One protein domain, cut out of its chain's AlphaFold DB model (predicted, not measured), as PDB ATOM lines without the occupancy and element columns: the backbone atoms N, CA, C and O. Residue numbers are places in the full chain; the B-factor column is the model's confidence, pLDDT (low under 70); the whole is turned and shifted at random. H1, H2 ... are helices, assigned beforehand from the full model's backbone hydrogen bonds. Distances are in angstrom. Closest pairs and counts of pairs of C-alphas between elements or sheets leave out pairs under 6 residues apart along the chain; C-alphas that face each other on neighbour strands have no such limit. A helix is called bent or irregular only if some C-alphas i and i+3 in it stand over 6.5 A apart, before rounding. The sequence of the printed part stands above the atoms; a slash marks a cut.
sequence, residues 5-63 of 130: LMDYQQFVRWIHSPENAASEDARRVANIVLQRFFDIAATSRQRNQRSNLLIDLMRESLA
ATOM      1  N   LEU A   5     151.744 127.434 164.204       91.81
ATOM      2  CA  LEU A   5     152.352 126.744 163.068       91.81
ATOM      3  C   LEU A   5     152.340 127.610 161.803       91.81
ATOM      4  O   LEU A   5     153.341 127.654 161.096       91.81
ATOM      5  N   MET A   6     151.230 128.290 161.512       89.75
ATOM      6  CA  MET A   6     151.132 129.187 160.358       89.75
ATOM      7  C   MET A   6     152.080 130.386 160.501       89.75
ATOM      8  O   MET A   6     152.783 130.711 159.546       89.75
ATOM      9  N   ASP A   7     152.177 130.977 161.696       89.00
ATOM     10  CA  ASP A   7     153.144 132.049 161.973       89.00
ATOM     11  C   ASP A   7     154.582 131.550 161.765       89.00
ATOM     12  O   ASP A   7     155.413 132.221 161.148       89.00
ATOM     13  N   TYR A   8     154.875 130.325 162.213       94.50
ATOM     14  CA  TYR A   8     156.184 129.718 162.014       94.50
ATOM     15  C   TYR A   8     156.480 129.423 160.537       94.50
ATOM     16  O   TYR A   8     157.582 129.680 160.060       94.50
ATOM     17  N   GLN A   9     155.497 128.948 159.772       94.38
ATOM     18  CA  GLN A   9     155.617 128.766 158.323       94.38
ATOM     19  C   GLN A   9     155.890 130.092 157.601       94.38
ATOM     20  O   GLN A   9     156.704 130.131 156.676       94.38
ATOM     21  N   GLN A  10     155.251 131.183 158.028       91.06
ATOM     22  CA  GLN A  10     155.514 132.518 157.498       91.06
ATOM     23  C   GLN A  10     156.931 132.992 157.842       91.06
ATOM     24  O   GLN A  10     157.626 133.509 156.968       91.06
ATOM     25  N   PHE A  11     157.397 132.743 159.068       93.06
ATOM     26  CA  PHE A  11     158.786 132.984 159.457       93.06
ATOM     27  C   PHE A  11     159.777 132.184 158.599       93.06
ATOM     28  O   PHE A  11     160.771 132.745 158.144       93.06
ATOM     29  N   VAL A  12     159.501 130.904 158.318       95.75
ATOM     30  CA  VAL A  12     160.357 130.081 157.449       95.75
ATOM     31  C   VAL A  12     160.400 130.669 156.034       95.75
ATOM     32  O   VAL A  12     161.473 130.811 155.460       95.75
ATOM     33  N   ARG A  13     159.276 131.115 155.466       94.00
ATOM     34  CA  ARG A  13     159.306 131.825 154.171       94.00
ATOM     35  C   ARG A  13     160.162 133.088 154.235       94.00
ATOM     36  O   ARG A  13     160.984 133.307 153.353       94.00
ATOM     37  N   TRP A  14     159.986 133.884 155.286       92.81
ATOM     38  CA  TRP A  14     160.732 135.120 155.487       92.81
ATOM     39  C   TRP A  14     162.242 134.860 155.601       92.81
ATOM     40  O   TRP A  14     163.014 135.464 154.867       92.81
ATOM     41  N   ILE A  15     162.694 133.915 156.430       95.25
ATOM     42  CA  ILE A  15     164.134 133.659 156.620       95.25
ATOM     43  C   ILE A  15     164.818 133.093 155.364       95.25
ATOM     44  O   ILE A  15     166.026 133.254 155.197       95.25
ATOM     45  N   HIS A  16     164.061 132.455 154.466       95.31
ATOM     46  CA  HIS A  16     164.554 131.983 153.165       95.31
ATOM     47  C   HIS A  16     164.573 133.067 152.081       95.31
ATOM     48  O   HIS A  16     165.132 132.834 151.010       95.31
ATOM     49  N   SER A  17     163.995 134.241 152.341       92.25
ATOM     50  CA  SER A  17     163.966 135.331 151.370       92.25
ATOM     51  C   SER A  17     165.366 135.942 151.180       92.25
ATOM     52  O   SER A  17     166.010 136.276 152.186       92.25
ATOM     53  N   PRO A  18     165.869 136.095 149.936       88.88
ATOM     54  CA  PRO A  18     167.240 136.539 149.670       88.88
ATOM     55  C   PRO A  18     167.620 137.866 150.343       88.88
ATOM     56  O   PRO A  18     168.744 138.022 150.818       88.88
ATOM     57  N   GLU A  19     166.679 138.805 150.444       89.44
ATOM     58  CA  GLU A  19     166.868 140.124 151.053       89.44
ATOM     59  C   GLU A  19     167.181 140.081 152.555       89.44
ATOM     60  O   GLU A  19     167.762 141.023 153.091       89.44
ATOM     61  N   ASN A  20     166.832 138.991 153.245       87.62
ATOM     62  CA  ASN A  20     167.066 138.864 154.682       87.62
ATOM     63  C   ASN A  20     168.484 138.385 155.015       87.62
ATOM     64  O   ASN A  20     168.889 138.475 156.179       87.62
ATOM     65  N   ALA A  21     169.239 137.923 154.006       89.56
ATOM     66  CA  ALA A  21     170.640 137.512 154.102       89.56
ATOM     67  C   ALA A  21     170.927 136.546 155.272       89.56
ATOM     68  O   ALA A  21     171.962 136.634 155.936       89.56
ATOM     69  N   ALA A  22     169.995 135.631 155.555       93.44
ATOM     70  CA  ALA A  22     170.166 134.642 156.610       93.44
ATOM     71  C   ALA A  22     171.256 133.625 156.238       93.44
ATOM     72  O   ALA A  22     171.327 133.148 155.098       93.44
ATOM     73  N   SER A  23     172.080 133.245 157.218       96.25
ATOM     74  CA  SER A  23     173.079 132.192 157.023       96.25
ATOM     75  C   SER A  23     172.412 130.864 156.652       96.25
ATOM     76  O   SER A  23     171.239 130.623 156.950       96.25
ATOM     77  N   GLU A  24     173.160 129.980 155.991       96.56
ATOM     78  CA  GLU A  24     172.667 128.630 155.709       96.56
ATOM     79  C   GLU A  24     172.278 127.894 156.988       96.56
ATOM     80  O   GLU A  24     171.197 127.316 157.041       96.56
ATOM     81  N   ASP A  25     173.091 127.985 158.041       96.81
ATOM     82  CA  ASP A  25     172.789 127.334 159.316       96.81
ATOM     83  C   ASP A  25     171.503 127.871 159.946       96.81
ATOM     84  O   ASP A  25     170.694 127.087 160.435       96.81
ATOM     85  N   ALA A  26     171.238 129.180 159.865       96.62
ATOM     86  CA  ALA A  26     169.979 129.744 160.353       96.62
ATOM     87  C   ALA A  26     168.766 129.183 159.585       96.62
ATOM     88  O   ALA A  26     167.744 128.851 160.191       96.62
ATOM     89  N   ARG A  27     168.895 129.008 158.264       97.94
ATOM     90  CA  ARG A  27     167.868 128.372 157.423       97.94
ATOM     91  C   ARG A  27     167.687 126.889 157.756       97.94
ATOM     92  O   ARG A  27     166.552 126.427 157.852       97.94
ATOM     93  N   ARG A  28     168.775 126.152 157.996       98.12
ATOM     94  CA  ARG A  28     168.726 124.739 158.416       98.12
ATOM     95  C   ARG A  28     168.040 124.578 159.769       98.12
ATOM     96  O   ARG A  28     167.144 123.750 159.888       98.12
ATOM     97  N   VAL A  29     168.380 125.413 160.753       97.81
ATOM     98  CA  VAL A  29     167.714 125.435 162.068       97.81
ATOM     99  C   VAL A  29     166.211 125.659 161.904       97.81
ATOM    100  O   VAL A  29     165.415 124.919 162.481       97.81
ATOM    101  N   ALA A  30     165.809 126.640 161.089       97.56
ATOM    102  CA  ALA A  30     164.398 126.922 160.842       97.56
ATOM    103  C   ALA A  30     163.666 125.728 160.201       97.56
ATOM    104  O   ALA A  30     162.553 125.378 160.597       97.56
ATOM    105  N   ASN A  31     164.322 125.050 159.256       97.88
ATOM    106  CA  ASN A  31     163.796 123.850 158.614       97.88
ATOM    107  C   ASN A  31     163.620 122.690 159.609       97.88
ATOM    108  O   ASN A  31     162.564 122.056 159.617       97.88
ATOM    109  N   ILE A  32     164.609 122.437 160.471       97.69
ATOM    110  CA  ILE A  32     164.555 121.382 161.500       97.69
ATOM    111  C   ILE A  32     163.396 121.633 162.465       97.69
ATOM    112  O   ILE A  32     162.601 120.734 162.746       97.69
ATOM    113  N   VAL A  33     163.257 122.870 162.944       97.19
ATOM    114  CA  VAL A  33     162.175 123.236 163.863       97.19
ATOM    115  C   VAL A  33     160.812 123.113 163.183       97.19
ATOM    116  O   VAL A  33     159.875 122.652 163.825       97.19
ATOM    117  N   LEU A  34     160.684 123.441 161.891       96.94
ATOM    118  CA  LEU A  34     159.432 123.231 161.156       96.94
ATOM    119  C   LEU A  34     159.081 121.739 161.064       96.94
ATOM    120  O   LEU A  34     157.935 121.360 161.293       96.94
ATOM    121  N   GLN A  35     160.063 120.886 160.759       95.81
ATOM    122  CA  GLN A  35     159.877 119.434 160.644       95.81
ATOM    123  C   GLN A  35     159.528 118.753 161.976       95.81
ATOM    124  O   GLN A  35     158.918 117.684 161.976       95.81
ATOM    125  N   ARG A  36     159.934 119.345 163.104       96.44
ATOM    126  CA  ARG A  36     159.691 118.843 164.470       96.44
ATOM    127  C   ARG A  36     158.787 119.769 165.279       96.44
ATOM    128  O   ARG A  36     158.813 119.754 166.507       96.44
ATOM    129  N   PHE A  37     157.978 120.582 164.597       95.44
ATOM    130  CA  PHE A  37     157.232 121.668 165.227       95.44
ATOM    131  C   PHE A  37     156.322 121.168 166.349       95.44
ATOM    132  O   PHE A  37     156.349 121.713 167.450       95.44
ATOM    133  N   PHE A  38     155.543 120.116 166.091       94.88
ATOM    134  CA  PHE A  38     154.607 119.571 167.074       94.88
ATOM    135  C   PHE A  38     155.317 118.926 168.268       94.88
ATOM    136  O   PHE A  38     154.893 119.144 169.400       94.88
ATOM    137  N   ASP A  39     156.431 118.228 168.039       94.56
ATOM    138  CA  ASP A  39     157.229 117.617 169.110       94.56
ATOM    139  C   ASP A  39     157.824 118.694 170.026       94.56
ATOM    140  O   ASP A  39     157.722 118.623 171.252       94.56
ATOM    141  N   ILE A  40     158.383 119.751 169.430       94.44
ATOM    142  CA  ILE A  40     158.938 120.896 170.158       94.44
ATOM    143  C   ILE A  40     157.826 121.654 170.891       94.44
ATOM    144  O   ILE A  40     158.003 122.023 172.055       94.44
ATOM    145  N   ALA A  41     156.674 121.875 170.256       91.81
ATOM    146  CA  ALA A  41     155.540 122.570 170.859       91.81
ATOM    147  C   ALA A  41     154.934 121.798 172.041       91.81
ATOM    148  O   ALA A  41     154.494 122.422 173.008       91.81
ATOM    149  N   ALA A  42     154.968 120.463 172.001       92.38
ATOM    150  CA  ALA A  42     154.497 119.598 173.079       92.38
ATOM    151  C   ALA A  42     155.405 119.618 174.326       92.38
ATOM    152  O   ALA A  42     154.985 119.192 175.403       92.38
ATOM    153  N   THR A  43     156.640 120.129 174.224       92.00
ATOM    154  CA  THR A  43     157.559 120.191 175.372       92.00
ATOM    155  C   THR A  43     157.104 121.181 176.445       92.00
ATOM    156  O   THR A  43     156.688 122.315 176.169       92.00
ATOM    157  N   SER A  44     157.274 120.780 177.708       82.94
ATOM    158  CA  SER A  44     157.020 121.639 178.862       82.94
ATOM    159  C   SER A  44     158.229 122.521 179.201       82.94
ATOM    160  O   SER A  44     159.354 122.290 178.754       82.94
ATOM    161  N   ARG A  45     158.016 123.535 180.049       76.00
ATOM    162  CA  ARG A  45     159.109 124.362 180.594       76.00
ATOM    163  C   ARG A  45     159.927 123.645 181.678       76.00
ATOM    164  O   ARG A  45     160.932 124.189 182.126       76.00
ATOM    165  N   GLN A  46     159.510 122.461 182.132       82.69
ATOM    166  CA  GLN A  46     160.234 121.753 183.183       82.69
ATOM    167  C   GLN A  46     161.545 121.168 182.658       82.69
ATOM    168  O   GLN A  46     161.613 120.654 181.543       82.69
ATOM    169  N   ARG A  47     162.590 121.225 183.495       80.38
ATOM    170  CA  ARG A  47     163.898 120.587 183.259       80.38
ATOM    171  C   ARG A  47     164.546 120.927 181.906       80.38
ATOM    172  O   ARG A  47     165.267 120.102 181.358       80.38
ATOM    173  N   ASN A  48     164.284 122.117 181.361       87.06
ATOM    174  CA  ASN A  48     164.817 122.560 180.066       87.06
ATOM    175  C   ASN A  48     164.513 121.595 178.901       87.06
ATOM    176  O   ASN A  48     165.267 121.556 177.931       87.06
ATOM    177  N   GLN A  49     163.414 120.830 178.974       89.88
ATOM    178  CA  GLN A  49     163.067 119.804 177.979       89.88
ATOM    179  C   GLN A  49     163.130 120.324 176.541       89.88
ATOM    180  O   GLN A  49     163.711 119.672 175.679       89.88
ATOM    181  N   ARG A  50     162.593 121.524 176.295       92.44
ATOM    182  CA  ARG A  50     162.627 122.153 174.971       92.44
ATOM    183  C   ARG A  50     164.043 122.387 174.455       92.44
ATOM    184  O   ARG A  50     164.326 122.099 173.300       92.44
ATOM    185  N   SER A  51     164.917 122.927 175.300       91.75
ATOM    186  CA  SER A  51     166.302 123.216 174.930       91.75
ATOM    187  C   SER A  51     167.085 121.935 174.680       91.75
ATOM    188  O   SER A  51     167.825 121.876 173.704       91.75
ATOM    189  N   ASN A  52     166.885 120.908 175.510       94.38
ATOM    190  CA  ASN A  52     167.536 119.612 175.330       94.38
ATOM    191  C   ASN A  52     167.119 118.975 173.999       94.38
ATOM    192  O   ASN A  52     167.983 118.647 173.196       94.38
ATOM    193  N   LEU A  53     165.809 118.929 173.713       95.31
ATOM    194  CA  LEU A  53     165.296 118.425 172.439       95.31
ATOM    195  C   LEU A  53     165.878 119.195 171.246       95.31
ATOM    196  O   LEU A  53     166.310 118.590 170.274       95.31
ATOM    197  N   LEU A  54     165.917 120.529 171.316       94.69
ATOM    198  CA  LEU A  54     166.516 121.341 170.257       94.69
ATOM    199  C   LEU A  54     167.998 121.012 170.057       94.69
ATOM    200  O   LEU A  54     168.423 120.863 168.918       94.69
ATOM    201  N   ILE A  55     168.781 120.885 171.131       95.50
ATOM    202  CA  ILE A  55     170.210 120.548 171.045       95.50
ATOM    203  C   ILE A  55     170.410 119.188 170.372       95.50
ATOM    204  O   ILE A  55     171.256 119.082 169.482       95.50
ATOM    205  N   ASP A  56     169.637 118.179 170.769       96.81
ATOM    206  CA  ASP A  56     169.740 116.831 170.208       96.81
ATOM    207  C   ASP A  56     169.401 116.841 168.711       96.81
ATOM    208  O   ASP A  56     170.199 116.381 167.893       96.81
ATOM    209  N   LEU A  57     168.310 117.514 168.328       97.06
ATOM    210  CA  LEU A  57     167.941 117.706 166.924       97.06
ATOM    211  C   LEU A  57     169.042 118.406 166.116       97.06
ATOM    212  O   LEU A  57     169.331 117.995 164.990       97.06
ATOM    213  N   MET A  58     169.679 119.444 166.667       96.38
ATOM    214  CA  MET A  58     170.768 120.141 165.971       96.38
ATOM    215  C   MET A  58     171.991 119.242 165.791       96.38
ATOM    216  O   MET A  58     172.584 119.228 164.714       96.38
ATOM    217  N   ARG A  59     172.366 118.464 166.809       96.50
ATOM    218  CA  ARG A  59     173.498 117.530 166.706       96.50
ATOM    219  C   ARG A  59     173.258 116.455 165.651       96.50
ATOM    220  O   ARG A  59     174.183 116.116 164.923       96.50
ATOM    221  N   GLU A  60     172.034 115.945 165.563       96.62
ATOM    222  CA  GLU A  60     171.680 114.874 164.631       96.62
ATOM    223  C   GLU A  60     171.546 115.351 163.181       96.62
ATOM    224  O   GLU A  60     171.952 114.648 162.257       96.62
ATOM    225  N   SER A  61     170.949 116.529 162.965       95.69
ATOM    226  CA  SER A  61     170.405 116.887 161.648       95.69
ATOM    227  C   SER A  61     170.929 118.192 161.052       95.69
ATOM    228  O   SER A  61     170.693 118.446 159.869       95.69
ATOM    229  N   LEU A  62     171.673 119.019 161.799       96.25
ATOM    230  CA  LEU A  62     172.107 120.329 161.291       96.25
ATOM    231  C   LEU A  62     173.020 120.212 160.067       96.25
ATOM    232  O   LEU A  62     172.833 120.948 159.104       96.25
ATOM    233  N   ALA A  63     173.975 119.280 160.075       95.56
ATOM    234  CA  ALA A  63     174.931 119.117 158.977       95.56
ATOM    235  C   ALA A  63     174.310 118.508 157.706       95.56
ATOM    236  O   ALA A  63     174.826 118.714 156.610       95.56
TER     237      ALA A  63
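This is residues 5 to 63 of the 130 residues of a protein of Pseudomonas savastanoi pv. retacarpa (UniProt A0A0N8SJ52). A helical hairpin, H1 and H2, packs through its second helix on H4, the longest helix, so that H2 lies in the middle between H1 and H4. The short H3 turns the chain after H2, and H4 then folds back, its later part, residues 54 to 61, crossing H2 at a steep slant. The loop of the hairpin, around Glu 19, and the beginning of H4, at Arg 47, lie at opposite ends of the longest axis. The printed part has 59 residues with four named helices, H1, H2, H3 and H4 in that order, and no named strand; the class is all helix. It is only just compact, close to loose, with a radius of gyration of the C-alphas of 12.2 A and spans of 38 by 26 by 15 A.

H1, residues 5 to 15, begins with C-alpha 5 at (152.352, 126.744, 163.068) and is 15.1 A long from first to last C-alpha. H2, residues 24 to 35, begins with C-alpha 24 at (172.667, 128.630, 155.709) and is 16.5 A long. H3, residues 37 to 42, is 8.6 A long. H4, residues 46 to 61, is 24.3 A long and ends with C-alpha 61 at (170.405, 116.887, 161.648). H4 is irregular: C-alphas 47 and 50 are 8.5 A apart.

H1 and H2 form a helical hairpin and touch, at a shallow tilt of 15 degrees, opposite ways. Their closest C-alphas are those of Val 12 and Ala 30, 6.1 A apart. H1 and H3 are close but not clearly touching, with the C-alphas of Leu 5 and Phe 37 closest at 7.4 A. H2 and H3 are also close but not clearly touching; their closest C-alphas, those of Val 33 and Ile 40, are 7.5 A apart. H2, with residues 29 to 33 alone, touches residues 54 to 61 of H4 at a steep tilt of 61 degrees, opposite ways; the C-alphas of Val 29 and Met 58 are closest, at 7.3 A. H3 and H4, a second helical hairpin, only just touch, with 3 pairs of C-alphas within 8 A, at a shallow tilt of 23 degrees, opposite ways. Their closest C-alphas are those of Ile 40 and Arg 50, 6.2 A apart, and H4 touches H3 with residues 50 to 54 alone. H1 and H4 are apart. In H1, H2 and H3 every O i to N i+4 pair is within hydrogen-bond range; in H4 10 of 12 are.

The two C-alphas farthest apart are those of Glu 19 and Arg 47, at 37.8 A. The printed part has no cut. The links from H2 to H3 and from H3 to H4 are tight, and the link from H1 to H2 is short, with 8 residues. The mean pLDDT of the printed part is 93.3, and no printed residue is under 70.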